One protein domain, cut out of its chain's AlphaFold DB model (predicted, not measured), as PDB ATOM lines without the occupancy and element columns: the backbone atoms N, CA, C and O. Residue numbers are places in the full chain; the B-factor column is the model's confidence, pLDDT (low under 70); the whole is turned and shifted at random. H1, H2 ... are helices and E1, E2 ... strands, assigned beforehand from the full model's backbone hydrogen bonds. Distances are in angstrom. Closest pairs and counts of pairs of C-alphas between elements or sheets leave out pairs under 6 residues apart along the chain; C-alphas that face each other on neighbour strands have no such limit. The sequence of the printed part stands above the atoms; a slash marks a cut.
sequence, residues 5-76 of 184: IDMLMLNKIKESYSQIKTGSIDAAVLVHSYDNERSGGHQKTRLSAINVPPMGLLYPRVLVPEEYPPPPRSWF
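Overview. This is residues 5 to 76 of the 184 residues of a protein of Zea mays (UniProt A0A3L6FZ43). What is the shape? A two-stranded hairpin, E1 and E2, has H1 packed on E1; past the hairpin's open end lie short H2, H3 and a tail, residues 64 to 76. What builds it? The 72 printed residues run H1, E1, E2, H2, H3, antiparallel sheet, mixed class, under half in named elements; loose, radius of gyration of the C-alphas 14.7 A, spans 42 by 27 by 17 A.

Along the chain. Where does it begin? H1, residues 5 to 17, 18.2 A, starts at C-alpha 5 (30.732, -32.771, 1.746). What follows? E1 is 27 to 32, 15.5 A; E2 42 to 47, 14.9 A; H2 53 to 57, 8.6 A; H3 60 to 63, 5.4 A, ending at C-alpha 63 (15.504, -47.921, 8.625).

Arrangement. What nears E1? The closest C-alphas of H1 and E1, Tyr 17 and Ala 27, are 7.2 A apart. E1 and E2 form an antiparallel hairpin at 150 degrees, with N 29 and O 45 at 2.8 A, within hydrogen-bond range. And the helices? H2 and H3 are close but not clearly touching, closest C-alphas Gly 56 and Val 62, 5.8 A. Each O i to N i+4 pair is within range in H1, 0 of 1 in H2, where 1 of 2 O i to N i+3 pairs is; H3 is too short.

Size, cuts and confidence. How large? C-alphas 37 and 74, the farthest apart, are 44.1 A apart. Any cut or weak part? The printed part has no cut and no long link; pLDDT is under 70 at residues 34 to 40, 62 and 64 to 76.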
ATOM      1  N   ILE A   5      30.084 -32.203   2.927       79.50
ATOM      2  CA  ILE A   5      30.732 -32.771   1.746       79.50
ATOM      3  C   ILE A   5      30.545 -34.294   1.686       79.50
ATOM      4  O   ILE A   5      30.254 -34.832   0.615       79.50
ATOM      5  N   ASP A   6      30.600 -34.980   2.829       80.62
ATOM      6  CA  ASP A   6      30.314 -36.418   2.906       80.62
ATOM      7  C   ASP A   6      28.864 -36.694   2.500       80.62
ATOM      8  O   ASP A   6      28.592 -37.599   1.716       80.62
ATOM      9  N   MET A   7      27.922 -35.861   2.956       83.25
ATOM     10  CA  MET A   7      26.513 -35.970   2.564       83.25
ATOM     11  C   MET A   7      26.297 -35.742   1.064       83.25
ATOM     12  O   MET A   7      25.483 -36.434   0.447       83.25
ATOM     13  N   LEU A   8      27.027 -34.805   0.456       83.00
ATOM     14  CA  LEU A   8      26.991 -34.588  -0.990       83.00
ATOM     15  C   LEU A   8      27.517 -35.815  -1.748       83.00
ATOM     16  O   LEU A   8      26.884 -36.268  -2.702       83.00
ATOM     17  N   MET A   9      28.640 -36.383  -1.300       85.44
ATOM     18  CA  MET A   9      29.210 -37.598  -1.883       85.44
ATOM     19  C   MET A   9      28.267 -38.795  -1.743       85.44
ATOM     20  O   MET A   9      28.033 -39.500  -2.724       85.44
ATOM     21  N   LEU A  10      27.654 -38.986  -0.573       84.56
ATOM     22  CA  LEU A  10      26.657 -40.033  -0.341       84.56
ATOM     23  C   LEU A  10      25.437 -39.872  -1.251       84.56
ATOM     24  O   LEU A  10      24.989 -40.850  -1.847       84.56
ATOM     25  N   ASN A  11      24.922 -38.651  -1.418       85.06
ATOM     26  CA  ASN A  11      23.808 -38.392  -2.331       85.06
ATOM     27  C   ASN A  11      24.185 -38.680  -3.785       85.06
ATOM     28  O   ASN A  11      23.428 -39.364  -4.472       85.06
ATOM     29  N   LYS A  12      25.377 -38.258  -4.224       86.38
ATOM     30  CA  LYS A  12      25.884 -38.543  -5.570       86.38
ATOM     31  C   LYS A  12      25.993 -40.046  -5.824       86.38
ATOM     32  O   LYS A  12      25.560 -40.521  -6.872       86.38
ATOM     33  N   ILE A  13      26.539 -40.800  -4.870       86.88
ATOM     34  CA  ILE A  13      26.656 -42.261  -4.962       86.88
ATOM     35  C   ILE A  13      25.264 -42.899  -5.014       86.88
ATOM     36  O   ILE A  13      24.970 -43.677  -5.920       86.88
ATOM     37  N   LYS A  14      24.381 -42.523  -4.086       85.94
ATOM     38  CA  LYS A  14      23.004 -43.014  -4.027       85.94
ATOM     39  C   LYS A  14      22.280 -42.791  -5.355       85.94
ATOM     40  O   LYS A  14      21.723 -43.739  -5.892       85.94
ATOM     41  N   GLU A  15      22.307 -41.578  -5.898       84.62
ATOM     42  CA  GLU A  15      21.596 -41.224  -7.132       84.62
ATOM     43  C   GLU A  15      22.201 -41.878  -8.379       84.62
ATOM     44  O   GLU A  15      21.466 -42.203  -9.309       84.62
ATOM     45  N   SER A  16      23.516 -42.118  -8.391       86.62
ATOM     46  CA  SER A  16      24.207 -42.693  -9.553       86.62
ATOM     47  C   SER A  16      24.108 -44.219  -9.627       86.62
ATOM     48  O   SER A  16      24.081 -44.773 -10.723       86.62
ATOM     49  N   TYR A  17      24.089 -44.905  -8.479       86.94
ATOM     50  CA  TYR A  17      24.264 -46.363  -8.428       86.94
ATOM     51  C   TYR A  17      23.073 -47.125  -7.839       86.94
ATOM     52  O   TYR A  17      22.955 -48.326  -8.086       86.94
ATOM     53  N   SER A  18      22.172 -46.475  -7.090       84.62
ATOM     54  CA  SER A  18      21.029 -47.187  -6.506       84.62
ATOM     55  C   SER A  18      20.072 -47.650  -7.595       84.62
ATOM     56  O   SER A  18      19.515 -46.855  -8.354       84.62
ATOM     57  N   GLN A  19      19.819 -48.953  -7.631       84.56
ATOM     58  CA  GLN A  19      18.871 -49.555  -8.559       84.56
ATOM     59  C   GLN A  19      18.219 -50.778  -7.939       84.56
ATOM     60  O   GLN A  19      18.880 -51.582  -7.301       84.56
ATOM     61  N   ILE A  20      16.926 -50.965  -8.165       84.44
ATOM     62  CA  ILE A  20      16.234 -52.182  -7.754       84.44
ATOM     63  C   ILE A  20      16.263 -53.163  -8.917       84.44
ATOM     64  O   ILE A  20      15.559 -53.007  -9.912       84.44
ATOM     65  N   LYS A  21      17.090 -54.193  -8.787       81.94
ATOM     66  CA  LYS A  21      17.177 -55.300  -9.735       81.94
ATOM     67  C   LYS A  21      17.539 -56.572  -8.971       81.94
ATOM     68  O   LYS A  21      18.214 -56.513  -7.945       81.94
ATOM     69  N   THR A  22      17.035 -57.706  -9.447       76.31
ATOM     70  CA  THR A  22      17.281 -59.024  -8.849       76.31
ATOM     71  C   THR A  22      18.739 -59.453  -9.032       76.31
ATOM     72  O   THR A  22      19.308 -59.234 -10.102       76.31
ATOM     73  N   GLY A  23      19.302 -60.115  -8.016       72.94
ATOM     74  CA  GLY A  23      20.688 -60.597  -7.986       72.94
ATOM     75  C   GLY A  23      21.618 -59.685  -7.183       72.94
ATOM     76  O   GLY A  23      21.220 -58.590  -6.795       72.94
ATOM     77  N   SER A  24      22.844 -60.141  -6.918       70.00
ATOM     78  CA  SER A  24      23.886 -59.277  -6.354       70.00
ATOM     79  C   SER A  24      24.384 -58.313  -7.426       70.00
ATOM     80  O   SER A  24      24.607 -58.714  -8.573       70.00
ATOM     81  N   ILE A  25      24.506 -57.035  -7.074       76.62
ATOM     82  CA  ILE A  25      24.982 -56.012  -7.994       76.62
ATOM     83  C   ILE A  25      26.033 -55.172  -7.303       76.62
ATOM     84  O   ILE A  25      25.766 -54.525  -6.287       76.62
ATOM     85  N   ASP A  26      27.188 -55.126  -7.948       83.94
ATOM     86  CA  ASP A  26      28.314 -54.336  -7.504       83.94
ATOM     87  C   ASP A  26      28.624 -53.240  -8.517       83.94
ATOM     88  O   ASP A  26      28.363 -53.372  -9.717       83.94
ATOM     89  N   ALA A  27      29.218 -52.157  -8.032       84.50
ATOM     90  CA  ALA A  27      29.690 -51.062  -8.861       84.50
ATOM     91  C   ALA A  27      31.076 -50.612  -8.403       84.50
ATOM     92  O   ALA A  27      31.322 -50.437  -7.214       84.50
ATOM     93  N   ALA A  28      31.986 -50.385  -9.348       87.50
ATOM     94  CA  ALA A  28      33.232 -49.688  -9.057       87.50
ATOM     95  C   ALA A  28      32.972 -48.178  -9.080       87.50
ATOM     96  O   ALA A  28      32.525 -47.642 -10.093       87.50
ATOM     97  N   VAL A  29      33.264 -47.495  -7.977       86.56
ATOM     98  CA  VAL A  29      32.967 -46.077  -7.769       86.56
ATOM     99  C   VAL A  29      34.233 -45.324  -7.408       86.56
ATOM    100  O   VAL A  29      35.046 -45.792  -6.615       86.56
ATOM    101  N   LEU A  30      34.394 -44.139  -7.992       86.00
ATOM    102  CA  LEU A  30      35.426 -43.194  -7.592       86.00
ATOM    103  C   LEU A  30      34.869 -42.289  -6.486       86.00
ATOM    104  O   LEU A  30      33.940 -41.514  -6.717       86.00
ATOM    105  N   VAL A  31      35.421 -42.412  -5.283       84.31
ATOM    106  CA  VAL A  31      35.077 -41.596  -4.121       84.31
ATOM    107  C   VAL A  31      36.119 -40.496  -3.987       84.31
ATOM    108  O   VAL A  31      37.318 -40.761  -3.984       84.31
ATOM    109  N   HIS A  32      35.663 -39.254  -3.897       79.06
ATOM    110  CA  HIS A  32      36.525 -38.094  -3.726       79.06
ATOM    111  C   HIS A  32      36.525 -37.706  -2.245       79.06
ATOM    112  O   HIS A  32      35.461 -37.440  -1.688       79.06
ATOM    113  N   SER A  33      37.700 -37.677  -1.617       72.94
ATOM    114  CA  SER A  33      37.877 -37.099  -0.285       72.94
ATOM    115  C   SER A  33      38.181 -35.615  -0.448       72.94
ATOM    116  O   SER A  33      39.178 -35.260  -1.082       72.94
ATOM    117  N   TYR A  34      37.339 -34.756   0.112       66.31
ATOM    118  CA  TYR A  34      37.610 -33.326   0.180       66.31
ATOM    119  C   TYR A  34      38.083 -33.016   1.592       66.31
ATOM    120  O   TYR A  34      37.284 -32.992   2.524       66.31
ATOM    121  N   ASP A  35      39.390 -32.828   1.736       66.50
ATOM    122  CA  ASP A  35      39.979 -32.307   2.961       66.50
ATOM    123  C   ASP A  35      40.326 -30.835   2.729       66.50
ATOM    124  O   ASP A  35      40.863 -30.486   1.675       66.50
ATOM    125  N   ASN A  36      39.988 -29.960   3.677       58.50
ATOM    126  CA  ASN A  36      40.121 -28.508   3.505       58.50
ATOM    127  C   ASN A  36      41.586 -28.055   3.359       58.50
ATOM    128  O   ASN A  36      41.825 -26.930   2.928       58.50
ATOM    129  N   GLU A  37      42.557 -28.920   3.674       59.62
ATOM    130  CA  GLU A  37      43.983 -28.568   3.696       59.62
ATOM    131  C   GLU A  37      44.878 -29.398   2.756       59.62
ATOM    132  O   GLU A  37      46.065 -29.099   2.604       59.62
ATOM    133  N   ARG A  38      44.346 -30.420   2.069       54.66
ATOM    134  CA  ARG A  38      45.113 -31.257   1.125       54.66
ATOM    135  C   ARG A  38      44.387 -31.407  -0.203       54.66
ATOM    136  O   ARG A  38      43.173 -31.550  -0.245       54.66
ATOM    137  N   SER A  39      45.158 -31.419  -1.299       53.94
ATOM    138  CA  SER A  39      44.644 -31.731  -2.641       53.94
ATOM    139  C   SER A  39      43.806 -33.008  -2.576       53.94
ATOM    140  O   SER A  39      44.329 -34.063  -2.218       53.94
ATOM    141  N   GLY A  40      42.504 -32.882  -2.848       62.34
ATOM    142  CA  GLY A  40      41.530 -33.937  -2.593       62.34
ATOM    143  C   GLY A  40      41.916 -35.246  -3.272       62.34
ATOM    144  O   GLY A  40      41.985 -35.324  -4.498       62.34
ATOM    145  N   GLY A  41      42.177 -36.277  -2.468       70.06
ATOM    146  CA  GLY A  41      42.443 -37.625  -2.953       70.06
ATOM    147  C   GLY A  41      41.211 -38.234  -3.619       70.06
ATOM    148  O   GLY A  41      40.066 -37.874  -3.319       70.06
ATOM    149  N   HIS A  42      41.424 -39.146  -4.563       79.19
ATOM    150  CA  HIS A  42      40.351 -39.942  -5.156       79.19
ATOM    151  C   HIS A  42      40.674 -41.418  -4.950       79.19
ATOM    152  O   HIS A  42      41.766 -41.870  -5.288       79.19
ATOM    153  N   GLN A  43      39.724 -42.165  -4.399       83.31
ATOM    154  CA  GLN A  43      39.854 -43.590  -4.140       83.31
ATOM    155  C   GLN A  43      38.850 -44.351  -4.998       83.31
ATOM    156  O   GLN A  43      37.654 -44.065  -4.979       83.31
ATOM    157  N   LYS A  44      39.331 -45.327  -5.768       86.62
ATOM    158  CA  LYS A  44      38.458 -46.263  -6.477       86.62
ATOM    159  C   LYS A  44      38.086 -47.394  -5.521       86.62
ATOM    160  O   LYS A  44      38.965 -48.122  -5.069       86.62
ATOM    161  N   THR A  45      36.797 -47.559  -5.263       85.12
ATOM    162  CA  THR A  45      36.256 -48.539  -4.314       85.12
ATOM    163  C   THR A  45      35.150 -49.348  -4.980       85.12
ATOM    164  O   THR A  45      34.421 -48.838  -5.831       85.12
ATOM    165  N   ARG A  46      35.007 -50.624  -4.617       87.00
ATOM    166  CA  ARG A  46      33.876 -51.459  -5.037       87.00
ATOM    167  C   ARG A  46      32.747 -51.302  -4.023       87.00
ATOM    168  O   ARG A  46      32.941 -51.580  -2.846       87.00
ATOM    169  N   LEU A  47      31.584 -50.864  -4.483       83.44
ATOM    170  CA  LEU A  47      30.342 -50.918  -3.725       83.44
ATOM    171  C   LEU A  47      29.674 -52.255  -4.004       83.44
ATOM    172  O   LEU A  47      29.486 -52.597  -5.173       83.44
ATOM    173  N   SER A  48      29.321 -52.977  -2.951       83.00
ATOM    174  CA  SER A  48      28.513 -54.187  -3.038       83.00
ATOM    175  C   SER A  48      27.059 -53.907  -2.687       83.00
ATOM    176  O   SER A  48      26.742 -52.909  -2.034       83.00
ATOM    177  N   ALA A  49      26.167 -54.789  -3.141       81.00
ATOM    178  CA  ALA A  49      24.754 -54.777  -2.762       81.00
ATOM    179  C   ALA A  49      24.049 -53.424  -3.015       81.00
ATOM    180  O   ALA A  49      23.191 -52.995  -2.240       81.00
ATOM    181  N   ILE A  50      24.368 -52.740  -4.125       83.56
ATOM    182  CA  ILE A  50      23.833 -51.396  -4.445       83.56
ATOM    183  C   ILE A  50      22.305 -51.375  -4.643       83.56
ATOM    184  O   ILE A  50      21.676 -50.318  -4.703       83.56
ATOM    185  N   ASN A  51      21.697 -52.554  -4.748       83.62
ATOM    186  CA  ASN A  51      20.263 -52.769  -4.827       83.62
ATOM    187  C   ASN A  51      19.562 -52.918  -3.476       83.62
ATOM    188  O   ASN A  51      18.336 -52.866  -3.447       83.62
ATOM    189  N   VAL A  52      20.294 -53.060  -2.370       83.00
ATOM    190  CA  VAL A  52      19.721 -53.222  -1.026       83.00
ATOM    191  C   VAL A  52      19.247 -51.899  -0.421       83.00
ATOM    192  O   VAL A  52      18.093 -51.858   0.010       83.00
ATOM    193  N   PRO A  53      20.025 -50.796  -0.429       84.56
ATOM    194  CA  PRO A  53      19.576 -49.523   0.139       84.56
ATOM    195  C   PRO A  53      18.196 -49.041  -0.350       84.56
ATOM    196  O   PRO A  53      17.364 -48.693   0.491       84.56
ATOM    197  N   PRO A  54      17.861 -49.066  -1.661       85.31
ATOM    198  CA  PRO A  54      16.538 -48.626  -2.109       85.31
ATOM    199  C   PRO A  54      15.388 -49.548  -1.662       85.31
ATOM    200  O   PRO A  54      14.230 -49.125  -1.683       85.31
ATOM    201  N   MET A  55      15.669 -50.779  -1.217       84.19
ATOM    202  CA  MET A  55      14.645 -51.701  -0.709       84.19
ATOM    203  C   MET A  55      14.090 -51.286   0.653       84.19
ATOM    204  O   MET A  55      12.998 -51.732   1.004       84.19
ATOM    205  N   GLY A  56      14.752 -50.385   1.386       81.38
ATOM    206  CA  GLY A  56      14.228 -49.865   2.651       81.38
ATOM    207  C   GLY A  56      12.865 -49.179   2.525       81.38
ATOM    208  O   GLY A  56      12.071 -49.230   3.459       81.38
ATOM    209  N   LEU A  57      12.518 -48.663   1.340       82.88
ATOM    210  CA  LEU A  57      11.179 -48.126   1.052       82.88
ATOM    211  C   LEU A  57      10.072 -49.193   1.118       82.88
ATOM    212  O   LEU A  57       8.914 -48.890   1.402       82.88
ATOM    213  N   LEU A  58      10.414 -50.449   0.830       81.56
ATOM    214  CA  LEU A  58       9.491 -51.582   0.901       81.56
ATOM    215  C   LEU A  58       9.502 -52.238   2.290       81.56
ATOM    216  O   LEU A  58       8.552 -52.935   2.635       81.56
ATOM    217  N   TYR A  59      10.560 -52.011   3.073       81.81
ATOM    218  CA  TYR A  59      10.802 -52.639   4.371       81.81
ATOM    219  C   TYR A  59      11.245 -51.597   5.401       81.81
ATOM    220  O   TYR A  59      12.379 -51.646   5.850       81.81
ATOM    221  N   PRO A  60      10.381 -50.664   5.826       76.38
ATOM    222  CA  PRO A  60      10.776 -49.513   6.646       76.38
ATOM    223  C   PRO A  60      11.406 -49.886   7.993       76.38
ATOM    224  O   PRO A  60      12.172 -49.101   8.537       76.38
ATOM    225  N   ARG A  61      11.167 -51.106   8.499       74.50
ATOM    226  CA  ARG A  61      11.861 -51.637   9.686       74.50
ATOM    227  C   ARG A  61      13.380 -51.656   9.530       74.50
ATOM    228  O   ARG A  61      14.075 -51.503  10.520       74.50
ATOM    229  N   VAL A  62      13.893 -51.762   8.302       69.94
ATOM    230  CA  VAL A  62      15.338 -51.701   8.051       69.94
ATOM    231  C   VAL A  62      15.939 -50.319   8.303       69.94
ATOM    232  O   VAL A  62      17.147 -50.163   8.419       69.94
ATOM    233  N   LEU A  63      15.095 -49.292   8.356       71.75
ATOM    234  CA  LEU A  63      15.504 -47.921   8.625       71.75
ATOM    235  C   LEU A  63      15.440 -47.602  10.126       71.75
ATOM    236  O   LEU A  63      15.796 -46.494  10.520       71.75
ATOM    237  N   VAL A  64      14.982 -48.550  10.956       69.12
ATOM    238  CA  VAL A  64      14.874 -48.403  12.409       69.12
ATOM    239  C   VAL A  64      16.120 -49.011  13.064       69.12
ATOM    240  O   VAL A  64      16.339 -50.215  12.938       69.12
ATOM    241  N   PRO A  65      16.930 -48.214  13.782       59.69
ATOM    242  CA  PRO A  65      18.193 -48.681  14.356       59.69
ATOM    243  C   PRO A  65      18.086 -49.802  15.406       59.69
ATOM    244  O   PRO A  65      19.082 -50.473  15.647       59.69
ATOM    245  N   GLU A  66      16.923 -50.012  16.039       58.34
ATOM    246  CA  GLU A  66      16.810 -50.855  17.248       58.34
ATOM    247  C   GLU A  66      16.155 -52.234  17.081       58.34
ATOM    248  O   GLU A  66      16.081 -52.981  18.050       58.34
ATOM    249  N   GLU A  67      15.713 -52.648  15.895       51.84
ATOM    250  CA  GLU A  67      15.098 -53.979  15.771       51.84
ATOM    251  C   GLU A  67      15.245 -54.522  14.349       51.84
ATOM    252  O   GLU A  67      14.336 -54.430  13.523       51.84
ATOM    253  N   TYR A  68      16.426 -55.056  14.029       49.66
ATOM    254  CA  TYR A  68      16.711 -55.519  12.675       49.66
ATOM    255  C   TYR A  68      16.639 -57.052  12.573       49.66
ATOM    256  O   TYR A  68      17.603 -57.738  12.916       49.66
ATOM    257  N   PRO A  69      15.540 -57.641  12.060       52.84
ATOM    258  CA  PRO A  69      15.606 -58.988  11.514       52.84
ATOM    259  C   PRO A  69      16.417 -58.947  10.208       52.84
ATOM    260  O   PRO A  69      16.204 -58.036   9.403       52.84
ATOM    261  N   PRO A  70      17.330 -59.906   9.965       51.97
ATOM    262  CA  PRO A  70      18.202 -59.895   8.791       51.97
ATOM    263  C   PRO A  70      17.389 -59.725   7.498       51.97
ATOM    264  O   PRO A  70      16.285 -60.279   7.387       51.97
ATOM    265  N   PRO A  71      17.896 -58.946   6.520       49.66
ATOM    266  CA  PRO A  71      17.163 -58.721   5.285       49.66
ATOM    267  C   PRO A  71      16.936 -60.072   4.582       49.66
ATOM    268  O   PRO A  71      17.749 -60.988   4.732       49.66
ATOM    269  N   PRO A  72      15.838 -60.247   3.821       57.75
ATOM    270  CA  PRO A  72      15.585 -61.500   3.119       57.75
ATOM    271  C   PRO A  72      16.802 -61.932   2.285       57.75
ATOM    272  O   PRO A  72      17.264 -61.175   1.428       57.75
ATOM    273  N   ARG A  73      17.287 -63.165   2.505       55.84
ATOM    274  CA  ARG A  73      18.522 -63.708   1.893       55.84
ATOM    275  C   ARG A  73      18.572 -63.597   0.364       55.84
ATOM    276  O   ARG A  73      19.639 -63.569  -0.222       55.84
ATOM    277  N   SER A  74      17.430 -63.488  -0.317       58.91
ATOM    278  CA  SER A  74      17.390 -63.304  -1.774       58.91
ATOM    279  C   SER A  74      18.031 -61.999  -2.273       58.91
ATOM    280  O   SER A  74      18.308 -61.892  -3.465       58.91
ATOM    281  N   TRP A  75      18.203 -60.986  -1.416       50.81
ATOM    282  CA  TRP A  75      18.831 -59.699  -1.784       50.81
ATOM    283  C   TRP A  75      20.223 -59.513  -1.220       50.81
ATOM    284  O   TRP A  75      20.911 -58.572  -1.598       50.81
ATOM    285  N   PHE A  76      20.614 -60.411  -0.329       52.16
ATOM    286  CA  PHE A  76      21.891 -60.383   0.340       52.16
ATOM    287  C   PHE A  76      22.532 -61.744   0.104       52.16
ATOM    288  O   PHE A  76      22.224 -62.723   0.779       52.16
TER     289      PHE A  76